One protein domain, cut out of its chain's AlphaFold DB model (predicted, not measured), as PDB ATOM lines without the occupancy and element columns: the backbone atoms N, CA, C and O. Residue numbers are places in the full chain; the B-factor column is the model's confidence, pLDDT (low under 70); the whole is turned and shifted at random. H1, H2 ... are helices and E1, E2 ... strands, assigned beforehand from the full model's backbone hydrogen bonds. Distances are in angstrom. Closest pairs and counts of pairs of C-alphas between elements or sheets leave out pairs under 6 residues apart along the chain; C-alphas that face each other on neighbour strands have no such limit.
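AT A GLANCE: This is residues 320 to 526 of the 532 residues of the protein "3-hydroxyisobutyrate dehydrogenase, mitochondrial" of Talaromyces marneffei PM1 (UniProt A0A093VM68). Two strongly twisted sheets stand partly face to face: the five-strand sheet E7 to E11 lies over one face of the larger six-strand sheet, near E1, E2 and E3, and helix H4 covers E1 and E2 from the opposite face. E1 and E2 form a long ribbon with the short helix H1 at its end, and the short helices H2, H3, H5 and H6, with long loops, gather toward the end of the longest axis away from E7 and E8. The printed part has 207 residues with six named helices and eleven named strands, along the chain E1 H1 E2 E3 H2 H3 H4 E4 E5 H5 H6 E6 E7 E8 E9 E10 E11; the mixed sheet runs E1 E2 E3 E4 E5 E6, and the antiparallel one E7 E8 E9 E10 E11. The class is mixed, helices and strands, with under half of the residues in named elements. The whole is compact, with a radius of gyration of the C-alphas of 16.8 A and spans of 45 by 42 by 35 A.

IN THESE COORDINATES: E1, residues 320 to 331, begins with C-alpha 320 at (149.035, 170.956, 139.707), is 29.5 A long and bends by 65 degrees at residue 328. H1 is residues 332 to 335. E2, residues 343 to 355, is the longest strand at 38.4 A, and E3, residues 360 to 364, is 13.3 A long. H2 is residues 377 to 381 and H3 residues 383 to 386. H4, residues 396 to 404, is 11.2 A long, with C-alpha 396 at (162.269, 166.923, 143.132). E4 is residues 413 to 415, E5 435 to 438, H5 442 to 446, H6 460 to 463 and E6 472 to 474. E7 is residues 480 to 482, E8 485 to 490, E9 497 to 501 and E10 510 to 515, the last 17.0 A long. E11, residues 521 to 525, ends with C-alpha 525 at (152.201, 182.799, 145.865).

HOW THE PARTS SIT: E1 and E2 are antiparallel at 161 degrees, with N 323 and O 350 2.8 A apart, within hydrogen-bond range. The hairpin E2 and E3 has N 353 and O 362 at 2.8 A. E3 and E4 are parallel, with N 415 and O 363 at 2.8 A; E4 and E5 are parallel, with N 437 and O 414 at 2.7 A; E5 and E6 are parallel, with N 473 and O 436 at 2.9 A. E3, H2 H3 H4, E4 and E5, H5 H6, E6 are strand-helix-strand units, parallel neighbour strands with helices between; the crossover of the second is right-handed. H4 is over E1 and E2 at a height over the sheet of 9.1 A, slantwise to the strands at 51 degrees to E2 on the local plane; its closest C-alphas to E1 are Leu 396 and Leu 323, 6.8 A apart. H3 only grazes this sheet with residues 383 to 386; H1 and H6 only just do, with residues 332 to 333 and 461 to 463, at 5 pairs of C-alphas within 10 A each. H2 and H3 meet only through their link. H5 and H6 are close but not clearly touching, the closest C-alphas being those of Cys 446 and Phe 463, 6.4 A apart. E7 to E11 form a meander, each strand the antiparallel neighbour of the one before, with N 482 and O 485 at 2.9 A, N 489 and O 499 at 2.8 A, N 500 and O 511 at 2.8 A, and N 524 and O 512 at 2.7 A. Between the sheets, the closest C-alphas of E1 and E10 are those of Val 320 and Ala 514, 7.8 A apart, while E2 and E11 are only just apart, at 8.1 A. Every O i to N i+4 pair is within hydrogen-bond range in H2, H4 and H5; H1, H3 and H6 are too short for one.

THE WHOLE: The C-alphas farthest apart are those of Gln 452 and Asn 518, 48.9 A. The printed part has no cut. The links E3 to H2, E4 to E5 and H5 to H6 are long. The mean pLDDT of the printed part is 92.9, with residues 337 to 338 under 70.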
ATOM      1  N   VAL A 320     148.030 170.409 138.792       97.44
ATOM      2  CA  VAL A 320     149.035 170.956 139.707       97.44
ATOM      3  C   VAL A 320     149.380 169.887 140.732       97.44
ATOM      4  O   VAL A 320     148.529 169.471 141.513       97.44
ATOM      5  N   ASP A 321     150.636 169.460 140.732       96.31
ATOM      6  CA  ASP A 321     151.175 168.488 141.673       96.31
ATOM      7  C   ASP A 321     152.050 169.208 142.710       96.31
ATOM      8  O   ASP A 321     153.054 169.832 142.363       96.31
ATOM      9  N   LEU A 322     151.680 169.115 143.991       95.56
ATOM     10  CA  LEU A 322     152.471 169.644 145.106       95.56
ATOM     11  C   LEU A 322     153.676 168.734 145.384       95.56
ATOM     12  O   LEU A 322     153.512 167.543 145.684       95.56
ATOM     13  N   LEU A 323     154.877 169.307 145.338       96.00
ATOM     14  CA  LEU A 323     156.142 168.639 145.623       96.00
ATOM     15  C   LEU A 323     156.743 169.184 146.916       96.00
ATOM     16  O   LEU A 323     156.824 170.395 147.117       96.00
ATOM     17  N   ASN A 324     157.200 168.284 147.785       94.81
ATOM     18  CA  ASN A 324     157.952 168.674 148.972       94.81
ATOM     19  C   ASN A 324     159.313 169.204 148.523       94.81
ATOM     20  O   ASN A 324     160.081 168.459 147.919       94.81
ATOM     21  N   ALA A 325     159.610 170.462 148.825       95.50
ATOM     22  CA  ALA A 325     160.859 171.100 148.445       95.50
ATOM     23  C   ALA A 325     161.678 171.497 149.685       95.50
ATOM     24  O   ALA A 325     162.427 172.464 149.675       95.50
ATOM     25  N   GLY A 326     161.545 170.735 150.771       94.88
ATOM     26  CA  GLY A 326     162.310 170.925 151.995       94.88
ATOM     27  C   GLY A 326     161.680 171.915 152.972       94.88
ATOM     28  O   GLY A 326     160.504 172.275 152.898       94.88
ATOM     29  N   SER A 327     162.461 172.310 153.970       94.44
ATOM     30  CA  SER A 327     162.005 173.163 155.065       94.44
ATOM     31  C   SER A 327     163.157 173.909 155.729       94.44
ATOM     32  O   SER A 327     164.311 173.501 155.630       94.44
ATOM     33  N   MET A 328     162.829 174.959 156.470       92.88
ATOM     34  CA  MET A 328     163.767 175.745 157.274       92.88
ATOM     35  C   MET A 328     163.099 176.195 158.574       92.88
ATOM     36  O   MET A 328     161.877 176.235 158.676       92.88
ATOM     37  N   GLU A 329     163.878 176.513 159.598       91.12
ATOM     38  CA  GLU A 329     163.408 177.267 160.754       91.12
ATOM     39  C   GLU A 329     163.480 178.763 160.469       91.12
ATOM     40  O   GLU A 329     164.550 179.304 160.213       91.12
ATOM     41  N   ALA A 330     162.346 179.440 160.588       85.06
ATOM     42  CA  ALA A 330     162.254 180.885 160.491       85.06
ATOM     43  C   ALA A 330     161.879 181.488 161.848       85.06
ATOM     44  O   ALA A 330     161.336 180.821 162.735       85.06
ATOM     45  N   GLU A 331     162.166 182.776 162.011       82.62
ATOM     46  CA  GLU A 331     161.722 183.552 163.164       82.62
ATOM     47  C   GLU A 331     160.511 184.387 162.758       82.62
ATOM     48  O   GLU A 331     160.575 185.182 161.825       82.62
ATOM     49  N   TYR A 332     159.401 184.212 163.469       80.00
ATOM     50  CA  TYR A 332     158.089 184.728 163.083       80.00
ATOM     51  C   TYR A 332     158.075 186.257 162.908       80.00
ATOM     52  O   TYR A 332     157.479 186.768 161.963       80.00
ATOM     53  N   HIS A 333     158.824 186.990 163.739       79.12
ATOM     54  CA  HIS A 333     158.988 188.445 163.624       79.12
ATOM     55  C   HIS A 333     159.680 188.928 162.336       79.12
ATOM     56  O   HIS A 333     159.531 190.094 161.976       79.12
ATOM     57  N   LYS A 334     160.440 188.069 161.641       77.19
ATOM     58  CA  LYS A 334     161.041 188.415 160.342       77.19
ATOM     59  C   LYS A 334     160.005 188.424 159.214       77.19
ATOM     60  O   LYS A 334     160.223 189.077 158.201       77.19
ATOM     61  N   LEU A 335     158.889 187.716 159.392       74.38
ATOM     62  CA  LEU A 335     157.826 187.570 158.392       74.38
ATOM     63  C   LEU A 335     156.574 188.390 158.726       74.38
ATOM     64  O   LEU A 335     155.835 188.789 157.824       74.38
ATOM     65  N   HIS A 336     156.342 188.642 160.016       71.00
ATOM     66  CA  HIS A 336     155.185 189.362 160.537       71.00
ATOM     67  C   HIS A 336     155.647 190.527 161.415       71.00
ATOM     68  O   HIS A 336     156.224 190.322 162.488       71.00
ATOM     69  N   ALA A 337     155.379 191.756 160.972       67.94
ATOM     70  CA  ALA A 337     155.739 192.938 161.741       67.94
ATOM     71  C   ALA A 337     155.008 192.957 163.097       67.94
ATOM     72  O   ALA A 337     153.854 192.556 163.219       67.94
ATOM     73  N   GLY A 338     155.714 193.386 164.147       67.81
ATOM     74  CA  GLY A 338     155.172 193.443 165.508       67.81
ATOM     75  C   GLY A 338     155.020 192.090 166.211       67.81
ATOM     76  O   GLY A 338     154.600 192.065 167.367       67.81
ATOM     77  N   ALA A 339     155.371 190.973 165.567       72.69
ATOM     78  CA  ALA A 339     155.323 189.674 166.217       72.69
ATOM     79  C   ALA A 339     156.536 189.404 167.121       72.69
ATOM     80  O   ALA A 339     157.611 189.987 166.964       72.69
ATOM     81  N   GLY A 340     156.358 188.490 168.076       74.62
ATOM     82  CA  GLY A 340     157.425 188.044 168.969       74.62
ATOM     83  C   GLY A 340     158.498 187.208 168.262       74.62
ATOM     84  O   GLY A 340     158.296 186.656 167.176       74.62
ATOM     85  N   GLN A 341     159.654 187.074 168.910       82.25
ATOM     86  CA  GLN A 341     160.745 186.216 168.446       82.25
ATOM     87  C   GLN A 341     160.430 184.740 168.725       82.25
ATOM     88  O   GLN A 341     160.934 184.143 169.672       82.25
ATOM     89  N   ILE A 342     159.558 184.156 167.905       83.38
ATOM     90  CA  ILE A 342     159.165 182.745 167.985       83.38
ATOM     91  C   ILE A 342     159.757 182.014 166.784       83.38
ATOM     92  O   ILE A 342     159.593 182.456 165.647       83.38
ATOM     93  N   ARG A 343     160.453 180.901 167.028       83.69
ATOM     94  CA  ARG A 343     160.936 180.025 165.957       83.69
ATOM     95  C   ARG A 343     159.850 179.055 165.533       83.69
ATOM     96  O   ARG A 343     159.191 178.459 166.382       83.69
ATOM     97  N   PHE A 344     159.717 178.852 164.234       83.69
ATOM     98  CA  PHE A 344     158.801 177.874 163.670       83.69
ATOM     99  C   PHE A 344     159.417 177.224 162.429       83.69
ATOM    100  O   PHE A 344     160.314 177.784 161.802       83.69
ATOM    101  N   ARG A 345     158.955 176.017 162.093       88.25
ATOM    102  CA  ARG A 345     159.388 175.297 160.892       88.25
ATOM    103  C   ARG A 345     158.513 175.731 159.718       88.25
ATOM    104  O   ARG A 345     157.308 175.498 159.731       88.25
ATOM    105  N   MET A 346     159.126 176.348 158.719       87.31
ATOM    106  CA  MET A 346     158.513 176.723 157.454       87.31
ATOM    107  C   MET A 346     158.801 175.643 156.414       87.31
ATOM    108  O   MET A 346     159.948 175.225 156.248       87.31
ATOM    109  N   TYR A 347     157.759 175.176 155.732       89.69
ATOM    110  CA  TYR A 347     157.879 174.216 154.639       89.69
ATOM    111  C   TYR A 347     157.845 174.953 153.315       89.69
ATOM    112  O   TYR A 347     156.964 175.781 153.092       89.69
ATOM    113  N   ASN A 348     158.791 174.612 152.451       90.69
ATOM    114  CA  ASN A 348     158.902 175.189 151.129       90.69
ATOM    115  C   ASN A 348     158.400 174.171 150.118       90.69
ATOM    116  O   ASN A 348     158.724 172.981 150.176       90.69
ATOM    117  N   TRP A 349     157.559 174.649 149.217       93.44
ATOM    118  CA  TRP A 349     156.851 173.815 148.266       93.44
ATOM    119  C   TRP A 349     157.247 174.211 146.857       93.44
ATOM    120  O   TRP A 349     157.355 175.393 146.543       93.44
ATOM    121  N   ALA A 350     157.421 173.204 146.011       96.19
ATOM    122  CA  ALA A 350     157.492 173.382 144.573       96.19
ATOM    123  C   ALA A 350     156.222 172.802 143.951       96.19
ATOM    124  O   ALA A 350     155.587 171.906 144.518       96.19
ATOM    125  N   PHE A 351     155.840 173.296 142.780       97.69
ATOM    126  CA  PHE A 351     154.628 172.846 142.104       97.69
ATOM    127  C   PHE A 351     154.954 172.417 140.686       97.69
ATOM    128  O   PHE A 351     155.475 173.198 139.895       97.69
ATOM    129  N   PHE A 352     154.623 171.179 140.340       97.94
ATOM    130  CA  PHE A 352     154.726 170.726 138.962       97.94
ATOM    131  C   PHE A 352     153.392 170.954 138.259       97.94
ATOM    132  O   PHE A 352     152.370 170.391 138.647       97.94
ATOM    133  N   VAL A 353     153.393 171.803 137.236       98.31
ATOM    134  CA  VAL A 353     152.186 172.214 136.519       98.31
ATOM    135  C   VAL A 353     152.186 171.580 135.139       98.31
ATOM    136  O   VAL A 353     153.148 171.724 134.384       98.31
ATOM    137  N   ARG A 354     151.098 170.892 134.788       97.12
ATOM    138  CA  ARG A 354     150.941 170.172 133.519       97.12
ATOM    139  C   ARG A 354     149.735 170.681 132.755       97.12
ATOM    140  O   ARG A 354     148.623 170.718 133.275       97.12
ATOM    141  N   HIS A 355     149.956 171.017 131.491       97.25
ATOM    142  CA  HIS A 355     148.912 171.410 130.560       97.25
ATOM    143  C   HIS A 355     148.652 170.279 129.562       97.25
ATOM    144  O   HIS A 355     149.267 170.216 128.491       97.25
ATOM    145  N   GLU A 356     147.740 169.374 129.925       91.44
ATOM    146  CA  GLU A 356     147.486 168.115 129.207       91.44
ATOM    147  C   GLU A 356     147.205 168.319 127.718       91.44
ATOM    148  O   GLU A 356     147.770 167.618 126.880       91.44
ATOM    149  N   LYS A 357     146.418 169.346 127.375       91.69
ATOM    150  CA  LYS A 357     146.040 169.670 125.992       91.69
ATOM    151  C   LYS A 357     147.240 169.871 125.063       91.69
ATOM    152  O   LYS A 357     147.147 169.580 123.875       91.69
ATOM    153  N   THR A 358     148.352 170.391 125.584       94.00
ATOM    154  CA  THR A 358     149.568 170.662 124.790       94.00
ATOM    155  C   THR A 358     150.736 169.740 125.128       94.00
ATOM    156  O   THR A 358     151.762 169.795 124.456       94.00
ATOM    157  N   GLY A 359     150.631 168.952 126.201       92.75
ATOM    158  CA  GLY A 359     151.748 168.198 126.775       92.75
ATOM    159  C   GLY A 359     152.859 169.067 127.388       92.75
ATOM    160  O   GLY A 359     153.874 168.531 127.837       92.75
ATOM    161  N   ARG A 360     152.706 170.400 127.414       96.00
ATOM    162  CA  ARG A 360     153.657 171.311 128.065       96.00
ATOM    163  C   ARG A 360     153.529 171.218 129.583       96.00
ATOM    164  O   ARG A 360     152.457 170.943 130.118       96.00
ATOM    165  N   HIS A 361     154.627 171.496 130.270       97.06
ATOM    166  CA  HIS A 361     154.693 171.519 131.724       97.06
ATOM    167  C   HIS A 361     155.715 172.558 132.190       97.06
ATOM    168  O   HIS A 361     156.528 173.032 131.394       97.06
ATOM    169  N   LEU A 362     155.680 172.884 133.477       97.81
ATOM    170  CA  LEU A 362     156.718 173.650 134.157       97.81
ATOM    171  C   LEU A 362     156.852 173.192 135.609       97.81
ATOM    172  O   LEU A 362     155.896 172.687 136.199       97.81
ATOM    173  N   LEU A 363     158.034 173.403 136.177       98.25
ATOM    174  CA  LEU A 363     158.287 173.325 137.610       98.25
ATOM    175  C   LEU A 363     158.301 174.750 138.177       98.25
ATOM    176  O   LEU A 363     159.100 175.574 137.745       98.25
ATOM    177  N   TRP A 364     157.385 175.051 139.090       97.88
ATOM    178  CA  TRP A 364     157.288 176.330 139.786       97.88
ATOM    179  C   TRP A 364     158.028 176.251 141.120       97.88
ATOM    180  O   TRP A 364     157.637 175.452 141.976       97.88
ATOM    181  N   ASP A 365     159.037 177.107 141.286       97.06
ATOM    182  CA  ASP A 365     159.999 177.129 142.393       97.06
ATOM    183  C   ASP A 365     160.779 175.820 142.597       97.06
ATOM    184  O   ASP A 365     160.480 174.769 142.026       97.06
ATOM    185  N   LEU A 366     161.835 175.904 143.409       96.06
ATOM    186  CA  LEU A 366     162.711 174.774 143.729       96.06
ATOM    187  C   LEU A 366     162.824 174.482 145.229       96.06
ATOM    188  O   LEU A 366     163.385 173.449 145.595       96.06
ATOM    189  N   GLY A 367     162.314 175.360 146.095       93.94
ATOM    190  CA  GLY A 367     162.472 175.231 147.541       93.94
ATOM    191  C   GLY A 367     163.937 175.241 147.993       93.94
ATOM    192  O   GLY A 367     164.789 175.923 147.422       93.94
ATOM    193  N   MET A 368     164.233 174.428 149.006       94.38
ATOM    194  CA  MET A 368     165.570 174.212 149.553       94.38
ATOM    195  C   MET A 368     166.399 173.282 148.671       94.38
ATOM    196  O   MET A 368     165.946 172.201 148.281       94.38
ATOM    197  N   ALA A 369     167.663 173.638 148.474       92.38
ATOM    198  CA  ALA A 369     168.647 172.736 147.905       92.38
ATOM    199  C   ALA A 369     168.917 171.531 148.831       92.38
ATOM    200  O   ALA A 369     168.799 171.644 150.057       92.38
ATOM    201  N   PRO A 370     169.308 170.370 148.273       86.69
ATOM    202  CA  PRO A 370     169.660 169.192 149.067       86.69
ATOM    203  C   PRO A 370     170.972 169.360 149.847       86.69
ATOM    204  O   PRO A 370     171.156 168.714 150.878       86.69
ATOM    205  N   ASP A 371     171.864 170.231 149.380       89.31
ATOM    206  CA  ASP A 371     173.195 170.450 149.935       89.31
ATOM    207  C   ASP A 371     173.569 171.940 149.938       89.31
ATOM    208  O   ASP A 371     173.026 172.746 149.177       89.31
ATOM    209  N   ASN A 372     174.497 172.320 150.821       91.31
ATOM    210  CA  ASN A 372     174.890 173.718 150.992       91.31
ATOM    211  C   ASN A 372     175.805 174.243 149.875       91.31
ATOM    212  O   ASN A 372     175.912 175.455 149.708       91.31
ATOM    213  N   GLU A 373     176.449 173.367 149.099       91.88
ATOM    214  CA  GLU A 373     177.334 173.743 147.988       91.88
ATOM    215  C   GLU A 373     176.545 174.332 146.804       91.88
ATOM    216  O   GLU A 373     177.071 175.102 145.986       91.88
ATOM    217  N   LYS A 374     175.237 174.054 146.740       93.06
ATOM    218  CA  LYS A 374     174.296 174.740 145.844       93.06
ATOM    219  C   LYS A 374     174.097 176.218 146.161       93.06
ATOM    220  O   LYS A 374     173.491 176.904 145.347       93.06
ATOM    221  N   TYR A 375     174.642 176.749 147.256       95.44
ATOM    222  CA  TYR A 375     174.438 178.141 147.649       95.44
ATOM    223  C   TYR A 375     175.692 179.018 147.555       95.44
ATOM    224  O   TYR A 375     176.812 178.519 147.676       95.44
ATOM    225  N   PRO A 376     175.525 180.344 147.376       96.19
ATOM    226  CA  PRO A 376     176.605 181.310 147.562       96.19
ATOM    227  C   PRO A 376     177.250 181.185 148.953       96.19
ATOM    228  O   PRO A 376     176.544 180.871 149.918       96.19
ATOM    229  N   PRO A 377     178.548 181.504 149.118       94.94
ATOM    230  CA  PRO A 377     179.251 181.335 150.391       94.94
ATOM    231  C   PRO A 377     178.582 182.012 151.596       94.94
ATOM    232  O   PRO A 377     178.592 181.442 152.687       94.94
ATOM    233  N   ILE A 378     177.978 183.195 151.423       95.44
ATOM    234  CA  ILE A 378     177.241 183.869 152.505       95.44
ATOM    235  C   ILE A 378     176.011 183.071 152.939       95.44
ATOM    236  O   ILE A 378     175.750 182.954 154.135       95.44
ATOM    237  N   ILE A 379     175.269 182.502 151.992       95.25
ATOM    238  CA  ILE A 379     174.075 181.709 152.285       95.25
ATOM    239  C   ILE A 379     174.470 180.373 152.929       95.25
ATOM    240  O   ILE A 379     173.933 180.013 153.977       95.25
ATOM    241  N   ALA A 380     175.470 179.689 152.362       93.94
ATOM    242  CA  ALA A 380     175.959 178.393 152.834       93.94
ATOM    243  C   ALA A 380     176.541 178.437 154.260       93.94
ATOM    244  O   ALA A 380     176.392 177.479 155.017       93.94
ATOM    245  N   ASN A 381     177.195 179.543 154.637       93.75
ATOM    246  CA  ASN A 381     177.786 179.723 155.971       93.75
ATOM    247  C   ASN A 381     176.890 180.505 156.947       93.75
ATOM    248  O   ASN A 381     177.194 180.568 158.137       93.75
ATOM    249  N   GLY A 382     175.812 181.118 156.455       92.62
ATOM    250  CA  GLY A 382     174.870 181.911 157.238       92.62
ATOM    251  C   GLY A 382     173.504 181.224 157.310       92.62
ATOM    252  O   GLY A 382     173.391 180.247 158.056       92.62
ATOM    253  N   PRO A 383     172.491 181.708 156.557       90.06
ATOM    254  CA  PRO A 383     171.129 181.165 156.521       90.06
ATOM    255  C   PRO A 383     171.028 179.640 156.555       90.06
ATOM    256  O   PRO A 383     170.301 179.107 157.387       90.06
ATOM    257  N   TRP A 384     171.825 178.912 155.765       90.06
ATOM    258  CA  TRP A 384     171.809 177.444 155.772       90.06
ATOM    259  C   TRP A 384     171.965 176.842 157.176       90.06
ATOM    260  O   TRP A 384     171.233 175.928 157.564       90.06
ATOM    261  N   VAL A 385     172.891 177.391 157.964       89.81
ATOM    262  CA  VAL A 385     173.178 176.944 159.330       89.81
ATOM    263  C   VAL A 385     172.193 177.552 160.324       89.81
ATOM    264  O   VAL A 385     171.624 176.841 161.157       89.81
ATOM    265  N   THR A 386     171.995 178.870 160.271       90.69
ATOM    266  CA  THR A 386     171.219 179.608 161.282       90.69
ATOM    267  C   THR A 386     169.728 179.289 161.226       90.69
ATOM    268  O   THR A 386     169.078 179.229 162.276       90.69
ATOM    269  N   GLU A 387     169.217 179.031 160.025       90.31
ATOM    270  CA  GLU A 387     167.821 178.710 159.721       90.31
ATOM    271  C   GLU A 387     167.621 177.203 159.533       90.31
ATOM    272  O   GLU A 387     166.543 176.760 159.160       90.31
ATOM    273  N   ARG A 388     168.631 176.379 159.853       92.19
ATOM    274  CA  ARG A 388     168.548 174.907 159.876       92.19
ATOM    275  C   ARG A 388     167.839 174.346 158.642       92.19
ATOM    276  O   ARG A 388     166.850 173.610 158.775       92.19
ATOM    277  N   ILE A 389     168.330 174.747 157.474       92.69
ATOM    278  CA  ILE A 389     167.773 174.341 156.189       92.69
ATOM    279  C   ILE A 389     167.887 172.822 156.046       92.69
ATOM    280  O   ILE A 389     168.907 172.214 156.373       92.69
ATOM    281  N   VAL A 390     166.804 172.208 155.582       92.12
ATOM    282  CA  VAL A 390     166.709 170.779 155.301       92.12
ATOM    283  C   VAL A 390     166.105 170.620 153.914       92.12
ATOM    284  O   VAL A 390     164.941 170.966 153.703       92.12
ATOM    285  N   GLY A 391     166.888 170.083 152.979       90.06
ATOM    286  CA  GLY A 391     166.397 169.676 151.666       90.06
ATOM    287  C   GLY A 391     165.333 168.572 151.756       90.06
ATOM    288  O   GLY A 391     165.171 167.931 152.799       90.06
ATOM    289  N   PRO A 392     164.570 168.329 150.682       91.31
ATOM    290  CA  PRO A 392     163.563 167.279 150.692       91.31
ATOM    291  C   PRO A 392     164.215 165.890 150.794       91.31
ATOM    292  O   PRO A 392     165.262 165.637 150.204       91.31
ATOM    293  N   HIS A 393     163.576 164.971 151.525       88.06
ATOM    294  CA  HIS A 393     164.069 163.593 151.676       88.06
ATOM    295  C   HIS A 393     164.125 162.841 150.336       88.06
ATOM    296  O   HIS A 393     165.008 162.021 150.110       88.06
ATOM    297  N   GLU A 394     163.143 163.080 149.470       93.44
ATOM    298  CA  GLU A 394     163.111 162.592 148.092       93.44
ATOM    299  C   GLU A 394     163.327 163.805 147.186       93.44
ATOM    300  O   GLU A 394     162.613 164.802 147.324       93.44
ATOM    301  N   SER A 395     164.298 163.751 146.277       94.88
ATOM    302  CA  SER A 395     164.601 164.881 145.393       94.88
ATOM    303  C   SER A 395     163.392 165.253 144.527       94.88
ATOM    304  O   SER A 395     162.514 164.429 144.258       94.88
ATOM    305  N   LEU A 396     163.343 166.497 144.039       96.31
ATOM    306  CA  LEU A 396     162.269 166.923 143.132       96.31
ATOM    307  C   LEU A 396     162.196 166.027 141.885       96.31
ATOM    308  O   LEU A 396     161.106 165.651 141.466       96.31
ATOM    309  N   ALA A 397     163.345 165.623 141.336       96.94
ATOM    310  CA  ALA A 397     163.423 164.708 140.200       96.94
ATOM    311  C   ALA A 397     162.802 163.333 140.495       96.94
ATOM    312  O   ALA A 397     162.038 162.818 139.679       96.94
ATOM    313  N   GLU A 398     163.087 162.748 141.661       97.56
ATOM    314  CA  GLU A 398     162.506 161.468 142.085       97.56
ATOM    315  C   GLU A 398     161.000 161.591 142.331       97.56
ATOM    316  O   GLU A 398     160.232 160.764 141.839       97.56
ATOM    317  N   GLN A 399     160.558 162.664 142.999       97.44
ATOM    318  CA  GLN A 399     159.134 162.934 143.207       97.44
ATOM    319  C   GLN A 399     158.388 163.075 141.875       97.44
ATOM    320  O   GLN A 399     157.318 162.483 141.712       97.44
ATOM    321  N   ILE A 400     158.953 163.813 140.913       97.56
ATOM    322  CA  ILE A 400     158.389 163.974 139.567       97.56
ATOM    323  C   ILE A 400     158.338 162.620 138.854       97.56
ATOM    324  O   ILE A 400     157.280 162.211 138.377       97.56
ATOM    325  N   GLN A 401     159.434 161.864 138.839       97.50
ATOM    326  CA  GLN A 401     159.468 160.558 138.186       97.50
ATOM    327  C   GLN A 401     158.456 159.580 138.792       97.50
ATOM    328  O   GLN A 401     157.787 158.853 138.058       97.50
ATOM    329  N   ARG A 402     158.323 159.556 140.120       96.88
ATOM    330  CA  ARG A 402     157.438 158.631 140.833       96.88
ATOM    331  C   ARG A 402     155.963 158.991 140.686       96.88
ATOM    332  O   ARG A 402     155.140 158.090 140.550       96.88
ATOM    333  N   ARG A 403     155.615 160.278 140.765       94.38
ATOM    334  CA  ARG A 403     154.213 160.738 140.764       94.38
ATOM    335  C   ARG A 403     153.672 161.002 139.365       94.38
ATOM    336  O   ARG A 403     152.504 160.740 139.110       94.38
ATOM    337  N   ILE A 404     154.517 161.520 138.478       93.75
ATOM    338  CA  ILE A 404     154.128 162.019 137.152       93.75
ATOM    339  C   ILE A 404     154.658 161.110 136.036       93.75
ATOM    340  O   ILE A 404     154.115 161.100 134.934       93.75
ATOM    341  N   GLY A 405     155.708 160.325 136.300       95.06
ATOM    342  CA  GLY A 405     156.313 159.439 135.302       95.06
ATOM    343  C   GLY A 405     157.324 160.125 134.380       95.06
ATOM    344  O   GLY A 405     157.846 159.475 133.474       95.06
ATOM    345  N   LEU A 406     157.622 161.408 134.604       96.06
ATOM    346  CA  LEU A 406     158.529 162.198 133.773       96.06
ATOM    347  C   LEU A 406     159.972 162.115 134.291       96.06
ATOM    348  O   LEU A 406     160.214 162.285 135.486       96.06
ATOM    349  N   LYS A 407     160.940 161.890 133.396       97.44
ATOM    350  CA  LYS A 407     162.362 161.893 133.765       97.44
ATOM    351  C   LYS A 407     162.856 163.322 133.943       97.44
ATOM    352  O   LYS A 407     162.413 164.227 133.242       97.44
ATOM    353  N   ALA A 408     163.856 163.513 134.800       96.25
ATOM    354  CA  ALA A 408     164.436 164.833 135.060       96.25
ATOM    355  C   ALA A 408     164.934 165.537 133.779       96.25
ATOM    356  O   ALA A 408     164.657 166.710 133.559       96.25
ATOM    357  N   GLN A 409     165.569 164.799 132.865       97.19
ATOM    358  CA  GLN A 409     166.004 165.317 131.559       97.19
ATOM    359  C   GLN A 409     164.864 165.800 130.645       97.19
ATOM    360  O   GLN A 409     165.125 166.518 129.683       97.19
ATOM    361  N   ASP A 410     163.623 165.383 130.896       97.06
ATOM    362  CA  ASP A 410     162.466 165.761 130.086       97.06
ATOM    363  C   ASP A 410     161.774 167.018 130.640       97.06
ATOM    364  O   ASP A 410     160.896 167.570 129.972       97.06
ATOM    365  N   VAL A 411     162.190 167.499 131.823       97.50
ATOM    366  CA  VAL A 411     161.784 168.796 132.375       97.50
ATOM    367  C   VAL A 411     162.470 169.905 131.584       97.50
ATOM    368  O   VAL A 411     163.695 169.989 131.553       97.50
ATOM    369  N   LYS A 412     161.675 170.757 130.929       96.88
ATOM    370  CA  LYS A 412     162.185 171.814 130.028       96.88
ATOM    371  C   LYS A 412     162.073 173.227 130.583       96.88
ATOM    372  O   LYS A 412     162.705 174.145 130.068       96.88
ATOM    373  N   THR A 413     161.235 173.432 131.588       98.25
ATOM    374  CA  THR A 413     160.893 174.770 132.071       98.25
ATOM    375  C   THR A 413     160.833 174.764 133.583       98.25
ATOM    376  O   THR A 413     160.050 174.016 134.168       98.25
ATOM    377  N   ILE A 414     161.632 175.633 134.193       98.50
ATOM    378  CA  ILE A 414     161.570 175.959 135.613       98.50
ATOM    379  C   ILE A 414     161.223 177.442 135.697       98.50
ATOM    380  O   ILE A 414     161.860 178.256 135.037       98.50
ATOM    381  N   VAL A 415     160.201 177.811 136.458       98.19
ATOM    382  CA  VAL A 415     159.863 179.212 136.728       98.19
ATOM    383  C   VAL A 415     160.120 179.465 138.199       98.19
ATOM    384  O   VAL A 415     159.560 178.782 139.051       98.19
ATOM    385  N   LEU A 416     160.976 180.436 138.483       97.75
ATOM    386  CA  LEU A 416     161.370 180.812 139.830       97.75
ATOM    387  C   LEU A 416     160.588 182.063 140.202       97.75
ATOM    388  O   LEU A 416     160.649 183.070 139.491       97.75
ATOM    389  N   SER A 417     159.827 181.984 141.289       96.12
ATOM    390  CA  SER A 417     158.986 183.080 141.764       96.12
ATOM    391  C   SER A 417     159.810 184.342 141.999       96.12
ATOM    392  O   SER A 417     159.396 185.430 141.615       96.12
ATOM    393  N   HIS A 418     161.004 184.195 142.568       95.62
ATOM    394  CA  HIS A 418     162.012 185.238 142.698       95.62
ATOM    395  C   HIS A 418     163.383 184.622 143.019       95.62
ATOM    396  O   HIS A 418     163.505 183.428 143.296       95.62
ATOM    397  N   ALA A 419     164.440 185.431 142.948       95.50
ATOM    398  CA  ALA A 419     165.817 184.974 143.119       95.50
ATOM    399  C   ALA A 419     166.258 184.948 144.590       95.50
ATOM    400  O   ALA A 419     167.289 185.518 144.924       95.50
ATOM    401  N   HIS A 420     165.500 184.277 145.458       94.06
ATOM    402  CA  HIS A 420     165.847 184.080 146.870       94.06
ATOM    403  C   HIS A 420     166.229 182.614 147.138       94.06
ATOM    404  O   HIS A 420     165.830 181.711 146.399       94.06
ATOM    405  N   PHE A 421     167.074 182.369 148.144       92.75
ATOM    406  CA  PHE A 421     167.751 181.073 148.328       92.75
ATOM    407  C   PHE A 421     166.794 179.913 148.647       92.75
ATOM    408  O   PHE A 421     167.134 178.745 148.454       92.75
ATOM    409  N   ASP A 422     165.604 180.227 149.142       91.06
ATOM    410  CA  ASP A 422     164.538 179.278 149.435       91.06
ATOM    411  C   ASP A 422     163.608 178.990 148.249       91.06
ATOM    412  O   ASP A 422     162.716 178.151 148.358       91.06
ATOM    413  N   HIS A 423     163.843 179.628 147.105       94.50
ATOM    414  CA  HIS A 423     163.093 179.411 145.868       94.50
ATOM    415  C   HIS A 423     163.991 179.025 144.697       94.50
ATOM    416  O   HIS A 423     163.530 178.370 143.761       94.50
ATOM    417  N   CYS A 424     165.266 179.414 144.748       94.12
ATOM    418  CA  CYS A 424     166.194 179.384 143.632       94.12
ATOM    419  C   CYS A 424     167.563 178.833 144.042       94.12
ATOM    420  O   CYS A 424     168.237 179.367 144.925       94.12
ATOM    421  N   TRP A 425     168.016 177.817 143.311       95.44
ATOM    422  CA  TRP A 425     169.373 177.283 143.369       95.44
ATOM    423  C   TRP A 425     169.722 176.588 142.031       95.44
ATOM    424  O   TRP A 425     168.817 176.269 141.255       95.44
ATOM    425  N   PRO A 426     171.012 176.394 141.700       95.69
ATOM    426  CA  PRO A 426     171.436 175.810 140.426       95.69
ATOM    427  C   PRO A 426     171.021 174.344 140.289       95.69
ATOM    428  O   PRO A 426     171.318 173.524 141.161       95.69
ATOM    429  N   THR A 427     170.396 173.997 139.167       95.31
ATOM    430  CA  THR A 427     169.804 172.671 138.935       95.31
ATOM    431  C   THR A 427     170.229 172.017 137.628       95.31
ATOM    432  O   THR A 427     169.734 170.933 137.324       95.31
ATOM    433  N   ARG A 428     171.151 172.597 136.850       94.50
ATOM    434  CA  ARG A 428     171.584 172.029 135.557       94.50
ATOM    435  C   ARG A 428     172.084 170.582 135.632       94.50
ATOM    436  O   ARG A 428     171.955 169.838 134.669       94.50
ATOM    437  N   ASP A 429     172.663 170.159 136.748       94.00
ATOM    438  CA  ASP A 429     173.085 168.770 136.967       94.00
ATOM    439  C   ASP A 429     171.914 167.798 137.202       94.00
ATOM    440  O   ASP A 429     172.060 166.597 136.984       94.00
ATOM    441  N   ILE A 430     170.749 168.313 137.597       94.88
ATOM    442  CA  ILE A 430     169.521 167.553 137.862       94.88
ATOM    443  C   ILE A 430     168.575 167.621 136.655       94.88
ATOM    444  O   ILE A 430     168.098 166.594 136.174       94.88
ATOM    445  N   PHE A 431     168.329 168.826 136.141       97.19
ATOM    446  CA  PHE A 431     167.445 169.127 135.015       97.19
ATOM    447  C   PHE A 431     168.260 169.710 133.842       97.19
ATOM    448  O   PHE A 431     168.158 170.899 133.536       97.19
ATOM    449  N   PRO A 432     169.086 168.901 133.151       96.75
ATOM    450  CA  PRO A 432     170.086 169.396 132.195       96.75
ATOM    451  C   PRO A 432     169.515 170.080 130.951       96.75
ATOM    452  O   PRO A 432     170.225 170.836 130.293       96.75
ATOM    453  N   ASN A 433     168.247 169.819 130.625       97.25
ATOM    454  CA  ASN A 433     167.559 170.399 129.471       97.25
ATOM    455  C   ASN A 433     166.557 171.498 129.862       97.25
ATOM    456  O   ASN A 433     165.800 171.956 129.003       97.25
ATOM    457  N   ALA A 434     166.510 171.885 131.140       97.81
ATOM    458  CA  ALA A 434     165.615 172.929 131.604       97.81
ATOM    459  C   ALA A 434     166.213 174.320 131.382       97.81
ATOM    460  O   ALA A 434     167.405 174.547 131.584       97.81
ATOM    461  N   THR A 435     165.346 175.264 131.027       98.19
ATOM    462  CA  THR A 435     165.626 176.695 131.143       98.19
ATOM    463  C   THR A 435     164.895 177.239 132.365       98.19
ATOM    464  O   THR A 435     163.683 177.039 132.504       98.19
ATOM    465  N   SER A 436     165.633 177.925 133.235       98.19
ATOM    466  CA  SER A 436     165.089 178.629 134.396       98.19
ATOM    467  C   SER A 436     164.616 180.028 134.012       98.19
ATOM    468  O   SER A 436     165.300 180.756 133.298       98.19
ATOM    469  N   PHE A 437     163.450 180.432 134.491       98.25
ATOM    470  CA  PHE A 437     162.842 181.711 134.158       98.25
ATOM    471  C   PHE A 437     162.640 182.568 135.403       98.25
ATOM    472  O   PHE A 437     162.071 182.098 136.386       98.25
ATOM    473  N   PHE A 438     163.052 183.835 135.323       97.88
ATOM    474  CA  PHE A 438     162.838 184.848 136.362       97.88
ATOM    475  C   PHE A 438     161.930 185.979 135.879       97.88
ATOM    476  O   PHE A 438     161.788 186.222 134.676       97.88
ATOM    477  N   GLY A 439     161.336 186.711 136.819       96.56
ATOM    478  CA  GLY A 439     160.518 187.875 136.505       96.56
ATOM    479  C   GLY A 439     161.327 189.080 135.995       96.56
ATOM    480  O   GLY A 439     162.536 189.184 136.214       96.56
ATOM    481  N   PRO A 440     160.676 190.035 135.305       96.44
ATOM    482  CA  PRO A 440     161.325 191.273 134.874       96.44
ATOM    483  C   PRO A 440     161.870 192.092 136.053       96.44
ATOM    484  O   PRO A 440     161.129 192.382 136.993       96.44
ATOM    485  N   GLY A 441     163.132 192.526 135.966       95.56
ATOM    486  CA  GLY A 441     163.823 193.295 137.010       95.56
ATOM    487  C   GLY A 441     164.777 192.473 137.885       95.56
ATOM    488  O   GLY A 441     165.538 193.058 138.652       95.56
ATOM    489  N   THR A 442     164.747 191.136 137.798       96.94
ATOM    490  CA  THR A 442     165.631 190.273 138.601       96.94
ATOM    491  C   THR A 442     167.100 190.444 138.222       96.94
ATOM    492  O   THR A 442     167.935 190.584 139.109       96.94
ATOM    493  N   LEU A 443     167.437 190.474 136.928       96.31
ATOM    494  CA  LEU A 443     168.833 190.569 136.484       96.31
ATOM    495  C   LEU A 443     169.493 191.856 136.982       96.31
ATOM    496  O   LEU A 443     170.588 191.818 137.535       96.31
ATOM    497  N   GLU A 444     168.811 192.988 136.812       96.38
ATOM    498  CA  GLU A 444     169.303 194.306 137.210       96.38
ATOM    499  C   GLU A 444     169.508 194.411 138.725       96.38
ATOM    500  O   GLU A 444     170.341 195.190 139.181       96.38
ATOM    501  N   HIS A 445     168.749 193.634 139.499       96.12
ATOM    502  CA  HIS A 445     168.847 193.605 140.952       96.12
ATOM    503  C   HIS A 445     169.905 192.619 141.471       96.12
ATOM    504  O   HIS A 445     170.529 192.879 142.500       96.12
ATOM    505  N   CYS A 446     170.095 191.489 140.784       96.75
ATOM    506  CA  CYS A 446     170.894 190.370 141.281       96.75
ATOM    507  C   CYS A 446     172.308 190.283 140.685       96.75
ATOM    508  O   CYS A 446     173.195 189.685 141.300       96.75
ATOM    509  N   ALA A 447     172.550 190.866 139.508       95.06
ATOM    510  CA  ALA A 447     173.878 190.883 138.901       95.06
ATOM    511  C   ALA A 447     174.862 191.761 139.700       95.06
ATOM    512  O   ALA A 447     174.469 192.794 140.246       95.06
ATOM    513  N   PRO A 448     176.159 191.407 139.744       93.88
ATOM    514  CA  PRO A 448     176.800 190.270 139.066       93.88
ATOM    515  C   PRO A 448     176.832 188.958 139.880       93.88
ATOM    516  O   PRO A 448     177.377 187.958 139.418       93.88
ATOM    517  N   GLY A 449     176.282 188.943 141.098       95.56
ATOM    518  CA  GLY A 449     176.305 187.783 141.992       95.56
ATOM    519  C   GLY A 449     177.681 187.432 142.576       95.56
ATOM    520  O   GLY A 449     178.675 188.148 142.415       95.56
ATOM    521  N   HIS A 450     177.736 186.304 143.292       96.44
ATOM    522  CA  HIS A 450     178.857 186.000 144.187       96.44
ATOM    523  C   HIS A 450     180.192 185.637 143.520       96.44
ATOM    524  O   HIS A 450     181.222 185.579 144.190       96.44
ATOM    525  N   PHE A 451     180.197 185.382 142.210       96.81
ATOM    526  CA  PHE A 451     181.426 185.104 141.458       96.81
ATOM    527  C   PHE A 451     182.298 186.349 141.251       96.81
ATOM    528  O   PHE A 451     183.515 186.207 141.119       96.81
ATOM    529  N   GLN A 452     181.702 187.546 141.259       95.81
ATOM    530  CA  GLN A 452     182.429 188.822 141.217       95.81
ATOM    531  C   GLN A 452     182.524 189.481 142.595       95.81
ATOM    532  O   GLN A 452     183.527 190.123 142.897       95.81
ATOM    533  N   ASP A 453     181.504 189.308 143.439       93.88
ATOM    534  CA  ASP A 453     181.489 189.805 144.816       93.88
ATOM    535  C   ASP A 453     181.185 188.661 145.793       93.88
ATOM    536  O   ASP A 453     180.017 188.353 146.012       93.88
ATOM    537  N   PRO A 454     182.190 188.050 146.444       92.06
ATOM    538  CA  PRO A 454     181.978 186.947 147.384       92.06
ATOM    539  C   PRO A 454     181.038 187.258 148.560       92.06
ATOM    540  O   PRO A 454     180.602 186.329 149.241       92.06
ATOM    541  N   SER A 455     180.743 188.541 148.819       93.81
ATOM    542  CA  SER A 455     179.772 188.973 149.827       93.81
ATOM    543  C   SER A 455     178.332 189.069 149.310       93.81
ATOM    544  O   SER A 455     177.405 189.339 150.072       93.81
ATOM    545  N   SER A 456     178.111 188.821 148.023       95.25
ATOM    546  CA  SER A 456     176.780 188.808 147.436       95.25
ATOM    547  C   SER A 456     175.995 187.573 147.878       95.25
ATOM    548  O   SER A 456     176.492 186.444 147.865       95.25
ATOM    549  N   ILE A 457     174.725 187.790 148.221       94.88
ATOM    550  CA  ILE A 457     173.751 186.716 148.454       94.88
ATOM    551  C   ILE A 457     173.204 186.125 147.148       94.88
ATOM    552  O   ILE A 457     172.546 185.089 147.180       94.88
ATOM    553  N   TRP A 458     173.471 186.763 146.005       96.56
ATOM    554  CA  TRP A 458     172.958 186.342 144.707       96.56
ATOM    555  C   TRP A 458     173.897 185.349 144.022       96.56
ATOM    556  O   TRP A 458     175.127 185.422 144.118       96.56
ATOM    557  N   ASP A 459     173.321 184.392 143.305       96.44
ATOM    558  CA  ASP A 459     174.087 183.291 142.741       96.44
ATOM    559  C   ASP A 459     174.713 183.647 141.381       96.44
ATOM    560  O   ASP A 459     174.013 183.823 140.384       96.44
ATOM    561  N   GLY A 460     176.048 183.731 141.328       96.75
ATOM    562  CA  GLY A 460     176.798 184.013 140.102       96.75
ATOM    563  C   GLY A 460     176.636 182.937 139.024       96.75
ATOM    564  O   GLY A 460     176.823 183.228 137.847       96.75
ATOM    565  N   ARG A 461     176.204 181.716 139.374       96.56
ATOM    566  CA  ARG A 461     175.876 180.671 138.386       96.56
ATOM    567  C   ARG A 461     174.682 181.055 137.514       96.56
ATOM    568  O   ARG A 461     174.600 180.565 136.391       96.56
ATOM    569  N   PHE A 462     173.815 181.943 138.002       96.69
ATOM    570  CA  PHE A 462     172.808 182.624 137.193       96.69
ATOM    571  C   PHE A 462     173.322 183.990 136.721       96.69
ATOM    572  O   PHE A 462     173.357 184.255 135.526       96.69
ATOM    573  N   PHE A 463     173.740 184.870 137.632       96.81
ATOM    574  CA  PHE A 463     173.803 186.308 137.330       96.81
ATOM    575  C   PHE A 463     175.189 186.865 136.979       96.81
ATOM    576  O   PHE A 463     175.307 188.074 136.763       96.81
ATOM    577  N   ASP A 464     176.229 186.028 136.899       96.75
ATOM    578  CA  ASP A 464     177.543 186.479 136.427       96.75
ATOM    579  C   ASP A 464     177.533 186.646 134.893       96.75
ATOM    580  O   ASP A 464     177.163 185.713 134.176       96.75
ATOM    581  N   PRO A 465     177.954 187.801 134.353       91.38
ATOM    582  CA  PRO A 465     177.877 188.079 132.918       91.38
ATOM    583  C   PRO A 465     178.790 187.202 132.046       91.38
ATOM    584  O   PRO A 465     178.549 187.088 130.846       91.38
ATOM    585  N   GLU A 466     179.840 186.604 132.614       94.25
ATOM    586  CA  GLU A 466     180.857 185.848 131.872       94.25
ATOM    587  C   GLU A 466     180.943 184.380 132.304       94.25
ATOM    588  O   GLU A 466     181.289 183.512 131.502       94.25
ATOM    589  N   LYS A 467     180.655 184.098 133.577       95.81
ATOM    590  CA  LYS A 467     180.875 182.798 134.226       95.81
ATOM    591  C   LYS A 467     179.585 182.085 134.628       95.81
ATOM    592  O   LYS A 467     179.675 181.021 135.244       95.81
ATOM    593  N   ALA A 468     178.409 182.634 134.311       95.19
ATOM    594  CA  ALA A 468     177.146 181.946 134.558       95.19
ATOM    595  C   ALA A 468     177.144 180.555 133.904       95.19
ATOM    596  O   ALA A 468     177.568 180.370 132.762       95.19
ATOM    597  N   THR A 469     176.676 179.556 134.651       95.88
ATOM    598  CA  THR A 469     176.642 178.155 134.213       95.88
ATOM    599  C   THR A 469     175.230 177.656 133.951       95.88
ATOM    600  O   THR A 469     175.062 176.706 133.183       95.88
ATOM    601  N   GLU A 470     174.227 178.262 134.581       96.50
ATOM    602  CA  GLU A 470     172.827 177.876 134.426       96.50
ATOM    603  C   GLU A 470     172.247 178.414 133.114       96.50
ATOM    604  O   GLU A 470     172.586 179.508 132.661       96.50
ATOM    605  N   CYS A 471     171.337 177.651 132.505       95.94
ATOM    606  CA  CYS A 471     170.543 178.131 131.380       95.94
ATOM    607  C   CYS A 471     169.320 178.866 131.929       95.94
ATOM    608  O   CYS A 471     168.431 178.236 132.505       95.94
ATOM    609  N   TRP A 472     169.269 180.188 131.770       97.00
ATOM    610  CA  TRP A 472     168.154 180.975 132.283       97.00
ATOM    611  C   TRP A 472     167.796 182.170 131.398       97.00
ATOM    612  O   TRP A 472     168.616 182.661 130.623       97.00
ATOM    613  N   GLU A 473     166.557 182.643 131.532       97.31
ATOM    614  CA  GLU A 473     166.042 183.826 130.844       97.31
ATOM    615  C   GLU A 473     165.107 184.659 131.737       97.31
ATOM    616  O   GLU A 473     164.450 184.161 132.651       97.31
ATOM    617  N   THR A 474     164.981 185.949 131.431       97.38
ATOM    618  CA  THR A 474     163.871 186.760 131.941       97.38
ATOM    619  C   THR A 474     162.602 186.443 131.158       97.38
ATOM    620  O   THR A 474     162.606 186.454 129.925       97.38
ATOM    621  N   LEU A 475     161.495 186.219 131.867       96.81
ATOM    622  CA  LEU A 475     160.176 186.060 131.268       96.81
ATOM    623  C   LEU A 475     159.824 187.261 130.386       96.81
ATOM    624  O   LEU A 475     159.796 188.417 130.823       96.81
ATOM    625  N   LYS A 476     159.509 186.965 129.128       91.69
ATOM    626  CA  LYS A 476     159.072 187.944 128.131       91.69
ATOM    627  C   LYS A 476     157.547 187.916 128.058       91.69
ATOM    628  O   LYS A 476     156.936 186.873 128.254       91.69
ATOM    629  N   GLY A 477     156.946 189.082 127.824       83.81
ATOM    630  CA  GLY A 477     155.492 189.228 127.730       83.81
ATOM    631  C   GLY A 477     154.865 188.485 126.531       83.81
ATOM    632  O   GLY A 477     155.541 187.719 125.847       83.81
ATOM    633  N   PRO A 478     153.586 188.755 126.221       94.12
ATOM    634  CA  PRO A 478     152.851 189.957 126.606       94.12
ATOM    635  C   PRO A 478     152.451 189.974 128.084       94.12
ATOM    636  O   PRO A 478     152.006 188.972 128.631       94.12
ATOM    637  N   TRP A 479     152.611 191.138 128.715       94.50
ATOM    638  CA  TRP A 479     152.106 191.408 130.058       94.50
ATOM    639  C   TRP A 479     150.794 192.179 129.929       94.50
ATOM    640  O   TRP A 479     150.767 193.247 129.320       94.50
ATOM    641  N   VAL A 480     149.722 191.636 130.488       92.38
ATOM    642  CA  VAL A 480     148.371 192.201 130.482       92.38
ATOM    643  C   VAL A 480     147.806 192.229 131.900       92.38
ATOM    644  O   VAL A 480     148.369 191.636 132.817       92.38
ATOM    645  N   LYS A 481     146.674 192.902 132.090       87.00
ATOM    646  CA  LYS A 481     145.987 192.925 133.379       87.00
ATOM    647  C   LYS A 481     145.305 191.582 133.666       87.00
ATOM    648  O   LYS A 481     144.648 191.027 132.788       87.00
ATOM    649  N   PHE A 482     145.414 191.095 134.899       85.69
ATOM    650  CA  PHE A 482     144.709 189.908 135.395       85.69
ATOM    651  C   PHE A 482     144.153 190.186 136.794       85.69
ATOM    652  O   PHE A 482     144.899 190.298 137.770       85.69
ATOM    653  N   GLY A 483     142.830 190.342 136.898       80.69
ATOM    654  CA  GLY A 483     142.182 190.781 138.134       80.69
ATOM    655  C   GLY A 483     142.740 192.126 138.623       80.69
ATOM    656  O   GLY A 483     142.748 193.113 137.888       80.69
ATOM    657  N   ALA A 484     143.227 192.159 139.866       77.25
ATOM    658  CA  ALA A 484     143.836 193.349 140.467       77.25
ATOM    659  C   ALA A 484     145.312 193.571 140.076       77.25
ATOM    660  O   ALA A 484     145.886 194.593 140.448       77.25
ATOM    661  N   PHE A 485     145.935 192.632 139.356       86.12
ATOM    662  CA  PHE A 485     147.344 192.712 138.979       86.12
ATOM    663  C   PHE A 485     147.504 193.348 137.601       86.12
ATOM    664  O   PHE A 485     146.926 192.882 136.622       86.12
ATOM    665  N   GLU A 486     148.327 194.392 137.516       87.69
ATOM    666  CA  GLU A 486     148.539 195.153 136.277       87.69
ATOM    667  C   GLU A 486     149.390 194.405 135.240       87.69
ATOM    668  O   GLU A 486     149.339 194.718 134.051       87.69
ATOM    669  N   ARG A 487     150.186 193.418 135.673       93.06
ATOM    670  CA  ARG A 487     151.106 192.673 134.808       93.06
ATOM    671  C   ARG A 487     151.034 191.179 135.086       93.06
ATOM    672  O   ARG A 487     151.562 190.695 136.079       93.06
ATOM    673  N   ALA A 488     150.433 190.449 134.163       94.88
ATOM    674  CA  ALA A 488     150.357 189.001 134.138       94.88
ATOM    675  C   ALA A 488     150.457 188.490 132.698       94.88
ATOM    676  O   ALA A 488     150.126 189.208 131.758       94.88
ATOM    677  N   MET A 489     150.905 187.258 132.514       95.81
ATOM    678  CA  MET A 489     150.924 186.583 131.222       95.81
ATOM    679  C   MET A 489     150.170 185.267 131.310       95.81
ATOM    680  O   MET A 489     150.297 184.532 132.288       95.81
ATOM    681  N   ASP A 490     149.431 184.954 130.257       95.81
ATOM    682  CA  ASP A 490     148.856 183.634 130.047       95.81
ATOM    683  C   ASP A 490     149.932 182.721 129.449       95.81
ATOM    684  O   ASP A 490     150.288 182.834 128.274       95.81
ATOM    685  N   PHE A 491     150.506 181.851 130.278       96.38
ATOM    686  CA  PHE A 491     151.703 181.091 129.915       96.38
ATOM    687  C   PHE A 491     151.426 179.992 128.875       96.38
ATOM    688  O   PHE A 491     152.287 179.661 128.045       96.38
ATOM    689  N   PHE A 492     150.223 179.410 128.918       96.06
ATOM    690  CA  PHE A 492     149.784 178.389 127.962       96.06
ATOM    691  C   PHE A 492     148.944 178.963 126.816       96.06
ATOM    692  O   PHE A 492     148.836 178.306 125.779       96.06
ATOM    693  N   GLY A 493     148.434 180.191 126.955       94.75
ATOM    694  CA  GLY A 493     147.719 180.924 125.907       94.75
ATOM    695  C   GLY A 493     146.237 180.564 125.786       94.75
ATOM    696  O   GLY A 493     145.617 180.879 124.771       94.75
ATOM    697  N   ASP A 494     145.676 179.863 126.772       94.69
ATOM    698  CA  ASP A 494     144.262 179.483 126.809       94.69
ATOM    699  C   ASP A 494     143.550 179.838 128.124       94.69
ATOM    700  O   ASP A 494     142.441 179.373 128.401       94.69
ATOM    701  N   GLY A 495     144.182 180.682 128.932       93.94
ATOM    702  CA  GLY A 495     143.670 181.226 130.179       93.94
ATOM    703  C   GLY A 495     143.787 180.291 131.379       93.94
ATOM    704  O   GLY A 495     143.369 180.689 132.463       93.94
ATOM    705  N   SER A 496     144.324 179.077 131.226       96.25
ATOM    706  CA  SER A 496     144.374 178.072 132.301       96.25
ATOM    707  C   SER A 496     145.463 178.310 133.350       96.25
ATOM    708  O   SER A 496     145.316 177.863 134.491       96.25
ATOM    709  N   PHE A 497     146.542 179.013 132.996       97.12
ATOM    710  CA  PHE A 497     147.658 179.290 133.899       97.12
ATOM    711  C   PHE A 497     148.268 180.663 133.634       97.12
ATOM    712  O   PHE A 497     148.807 180.933 132.558       97.12
ATOM    713  N   TRP A 498     148.216 181.512 134.652       96.62
ATOM    714  CA  TRP A 498     148.686 182.886 134.594       96.62
ATOM    715  C   TRP A 498     149.912 183.060 135.471       96.62
ATOM    716  O   TRP A 498     149.844 182.762 136.657       96.62
ATOM    717  N   ILE A 499     151.001 183.585 134.914       97.12
ATOM    718  CA  ILE A 499     152.158 184.044 135.689       97.12
ATOM    719  C   ILE A 499     152.009 185.545 135.888       97.12
ATOM    720  O   ILE A 499     151.835 186.293 134.931       97.12
ATOM    721  N   ILE A 500     152.069 185.993 137.130       95.56
ATOM    722  CA  ILE A 500     151.694 187.333 137.557       95.56
ATOM    723  C   ILE A 500     152.914 187.990 138.190       95.56
ATOM    724  O   ILE A 500     153.517 187.431 139.099       95.56
ATOM    725  N   GLN A 501     153.261 189.197 137.749       93.62
ATOM    726  CA  GLN A 501     154.235 190.025 138.444       93.62
ATOM    727  C   GLN A 501     153.559 190.637 139.672       93.62
ATOM    728  O   GLN A 501     152.723 191.539 139.562       93.62
ATOM    729  N   ALA A 502     153.903 190.109 140.842       89.94
ATOM    730  CA  ALA A 502     153.274 190.458 142.104       89.94
ATOM    731  C   ALA A 502     154.211 191.306 142.971       89.94
ATOM    732  O   ALA A 502     155.431 191.151 142.889       89.94
ATOM    733  N   PRO A 503     153.667 192.180 143.838       85.19
ATOM    734  CA  PRO A 503     154.459 192.778 144.904       85.19
ATOM    735  C   PRO A 503     155.143 191.686 145.735       85.19
ATOM    736  O   PRO A 503     154.542 190.650 146.002       85.19
ATOM    737  N   GLY A 504     156.381 191.935 146.140       85.81
ATOM    738  CA  GLY A 504     157.178 191.059 146.991       85.81
ATOM    739  C   GLY A 504     158.338 191.847 147.588       85.81
ATOM    740  O   GLY A 504     158.414 193.069 147.415       85.81
ATOM    741  N   HIS A 505     159.243 191.172 148.291       85.31
ATOM    742  CA  HIS A 505     160.355 191.842 148.969       85.31
ATOM    743  C   HIS A 505     161.516 192.238 148.032       85.31
ATOM    744  O   HIS A 505     162.395 192.991 148.447       85.31
ATOM    745  N   MET A 506     161.511 191.787 146.769       89.12
ATOM    746  CA  MET A 506     162.542 192.118 145.780       89.12
ATOM    747  C   MET A 506     161.992 192.301 144.348       89.12
ATOM    748  O   MET A 506     160.919 191.782 144.019       89.12
ATOM    749  N   PRO A 507     162.705 193.035 143.467       93.69
ATOM    750  CA  PRO A 507     162.359 193.143 142.051       93.69
ATOM    751  C   PRO A 507     162.273 191.789 141.333       93.69
ATOM    752  O   PRO A 507     163.046 190.869 141.590       93.69
ATOM    753  N   GLY A 508     161.339 191.698 140.387       93.25
ATOM    754  CA  GLY A 508     161.096 190.485 139.604       93.25
ATOM    755  C   GLY A 508     160.308 189.395 140.328       93.25
ATOM    756  O   GLY A 508     160.216 188.294 139.800       93.25
ATOM    757  N   ASN A 509     159.703 189.704 141.478       95.12
ATOM    758  CA  ASN A 509     158.818 188.786 142.182       95.12
ATOM    759  C   ASN A 509     157.575 188.401 141.359       95.12
ATOM    760  O   ASN A 509     156.926 189.246 140.728       95.12
ATOM    761  N   LEU A 510     157.239 187.114 141.395       95.88
ATOM    762  CA  LEU A 510     156.142 186.498 140.668       95.88
ATOM    763  C   LEU A 510     155.261 185.658 141.598       95.88
ATOM    764  O   LEU A 510     155.726 185.022 142.539       95.88
ATOM    765  N   CYS A 511     153.987 185.568 141.246       95.88
ATOM    766  CA  CYS A 511     153.096 184.489 141.659       95.88
ATOM    767  C   CYS A 511     152.447 183.866 140.420       95.88
ATOM    768  O   CYS A 511     152.622 184.358 139.302       95.88
ATOM    769  N   ALA A 512     151.684 182.793 140.591       95.81
ATOM    770  CA  ALA A 512     150.867 182.245 139.519       95.81
ATOM    771  C   ALA A 512     149.437 181.950 139.963       95.81
ATOM    772  O   ALA A 512     149.180 181.701 141.136       95.81
ATOM    773  N   CYS A 513     148.509 181.943 139.012       95.50
ATOM    774  CA  CYS A 513     147.137 181.486 139.196       95.50
ATOM    775  C   CYS A 513     146.847 180.339 138.228       95.50
ATOM    776  O   CYS A 513     146.925 180.509 137.012       95.50
ATOM    777  N   ALA A 514     146.482 179.183 138.776       96.50
ATOM    778  CA  ALA A 514     146.156 177.967 138.048       96.50
ATOM    779  C   ALA A 514     144.661 177.669 138.163       96.50
ATOM    780  O   ALA A 514     144.136 177.588 139.276       96.50
ATOM    781  N   ARG A 515     143.982 177.471 137.033       95.44
ATOM    782  CA  ARG A 515     142.607 176.967 137.015       95.44
ATOM    783  C   ARG A 515     142.623 175.443 136.982       95.44
ATOM    784  O   ARG A 515     143.256 174.852 136.109       95.44
ATOM    785  N   LEU A 516     141.901 174.816 137.903       95.06
ATOM    786  CA  LEU A 516     141.785 173.365 138.018       95.06
ATOM    787  C   LEU A 516     140.585 172.829 137.225       95.06
ATOM    788  O   LEU A 516     139.700 173.578 136.806       95.06
ATOM    789  N   GLU A 517     140.543 171.513 137.019       93.06
ATOM    790  CA  GLU A 517     139.473 170.835 136.271       93.06
ATOM    791  C   GLU A 517     138.082 171.093 136.872       93.06
ATOM    792  O   GLU A 517     137.124 171.349 136.143       93.06
ATOM    793  N   ASN A 518     137.985 171.139 138.204       87.06
ATOM    794  CA  ASN A 518     136.746 171.421 138.934       87.06
ATOM    795  C   ASN A 518     136.269 172.888 138.830       87.06
ATOM    796  O   ASN A 518     135.217 173.230 139.367       87.06
ATOM    797  N   GLY A 519     137.024 173.756 138.147       85.19
ATOM    798  CA  GLY A 519     136.716 175.176 137.975       85.19
ATOM    799  C   GLY A 519     137.237 176.090 139.081       85.19
ATOM    800  O   GLY A 519     137.108 177.309 138.956       85.19
ATOM    801  N   GLU A 520     137.848 175.538 140.129       86.38
ATOM    802  CA  GLU A 520     138.500 176.325 141.171       86.38
ATOM    803  C   GLU A 520     139.820 176.924 140.676       86.38
ATOM    804  O   GLU A 520     140.438 176.454 139.717       86.38
ATOM    805  N   TRP A 521     140.254 177.979 141.361       89.94
ATOM    806  CA  TRP A 521     141.523 178.644 141.112       89.94
ATOM    807  C   TRP A 521     142.435 178.483 142.320       89.94
ATOM    808  O   TRP A 521     142.030 178.766 143.447       89.94
ATOM    809  N   VAL A 522     143.678 178.084 142.072       92.25
ATOM    810  CA  VAL A 522     144.742 178.029 143.078       92.25
ATOM    811  C   VAL A 522     145.784 179.083 142.745       92.25
ATOM    812  O   VAL A 522     146.200 179.214 141.595       92.25
ATOM    813  N   MET A 523     146.208 179.832 143.759       91.94
ATOM    814  CA  MET A 523     147.272 180.819 143.634       91.94
ATOM    815  C   MET A 523     148.572 180.254 144.214       91.94
ATOM    816  O   MET A 523     148.619 179.884 145.385       91.94
ATOM    817  N   LEU A 524     149.615 180.193 143.393       93.88
ATOM    818  CA  LEU A 524     150.979 179.835 143.778       93.88
ATOM    819  C   LEU A 524     151.709 181.135 144.124       93.88
ATOM    820  O   LEU A 524     152.232 181.815 143.243       93.88
ATOM    821  N   ALA A 525     151.640 181.540 145.390       87.00
ATOM    822  CA  ALA A 525     152.201 182.799 145.865       87.00
ATOM    823  C   ALA A 525     153.385 182.538 146.800       87.00
ATOM    824  O   ALA A 525     153.200 181.995 147.886       87.00
ATOM    825  N   SER A 526     154.568 182.979 146.382       83.06
ATOM    826  CA  SER A 526     155.810 182.917 147.155       83.06
ATOM    827  C   SER A 526     156.180 184.337 147.564       83.06
ATOM    828  O   SER A 526     156.214 185.218 146.708       83.06
TER     829      SER A 526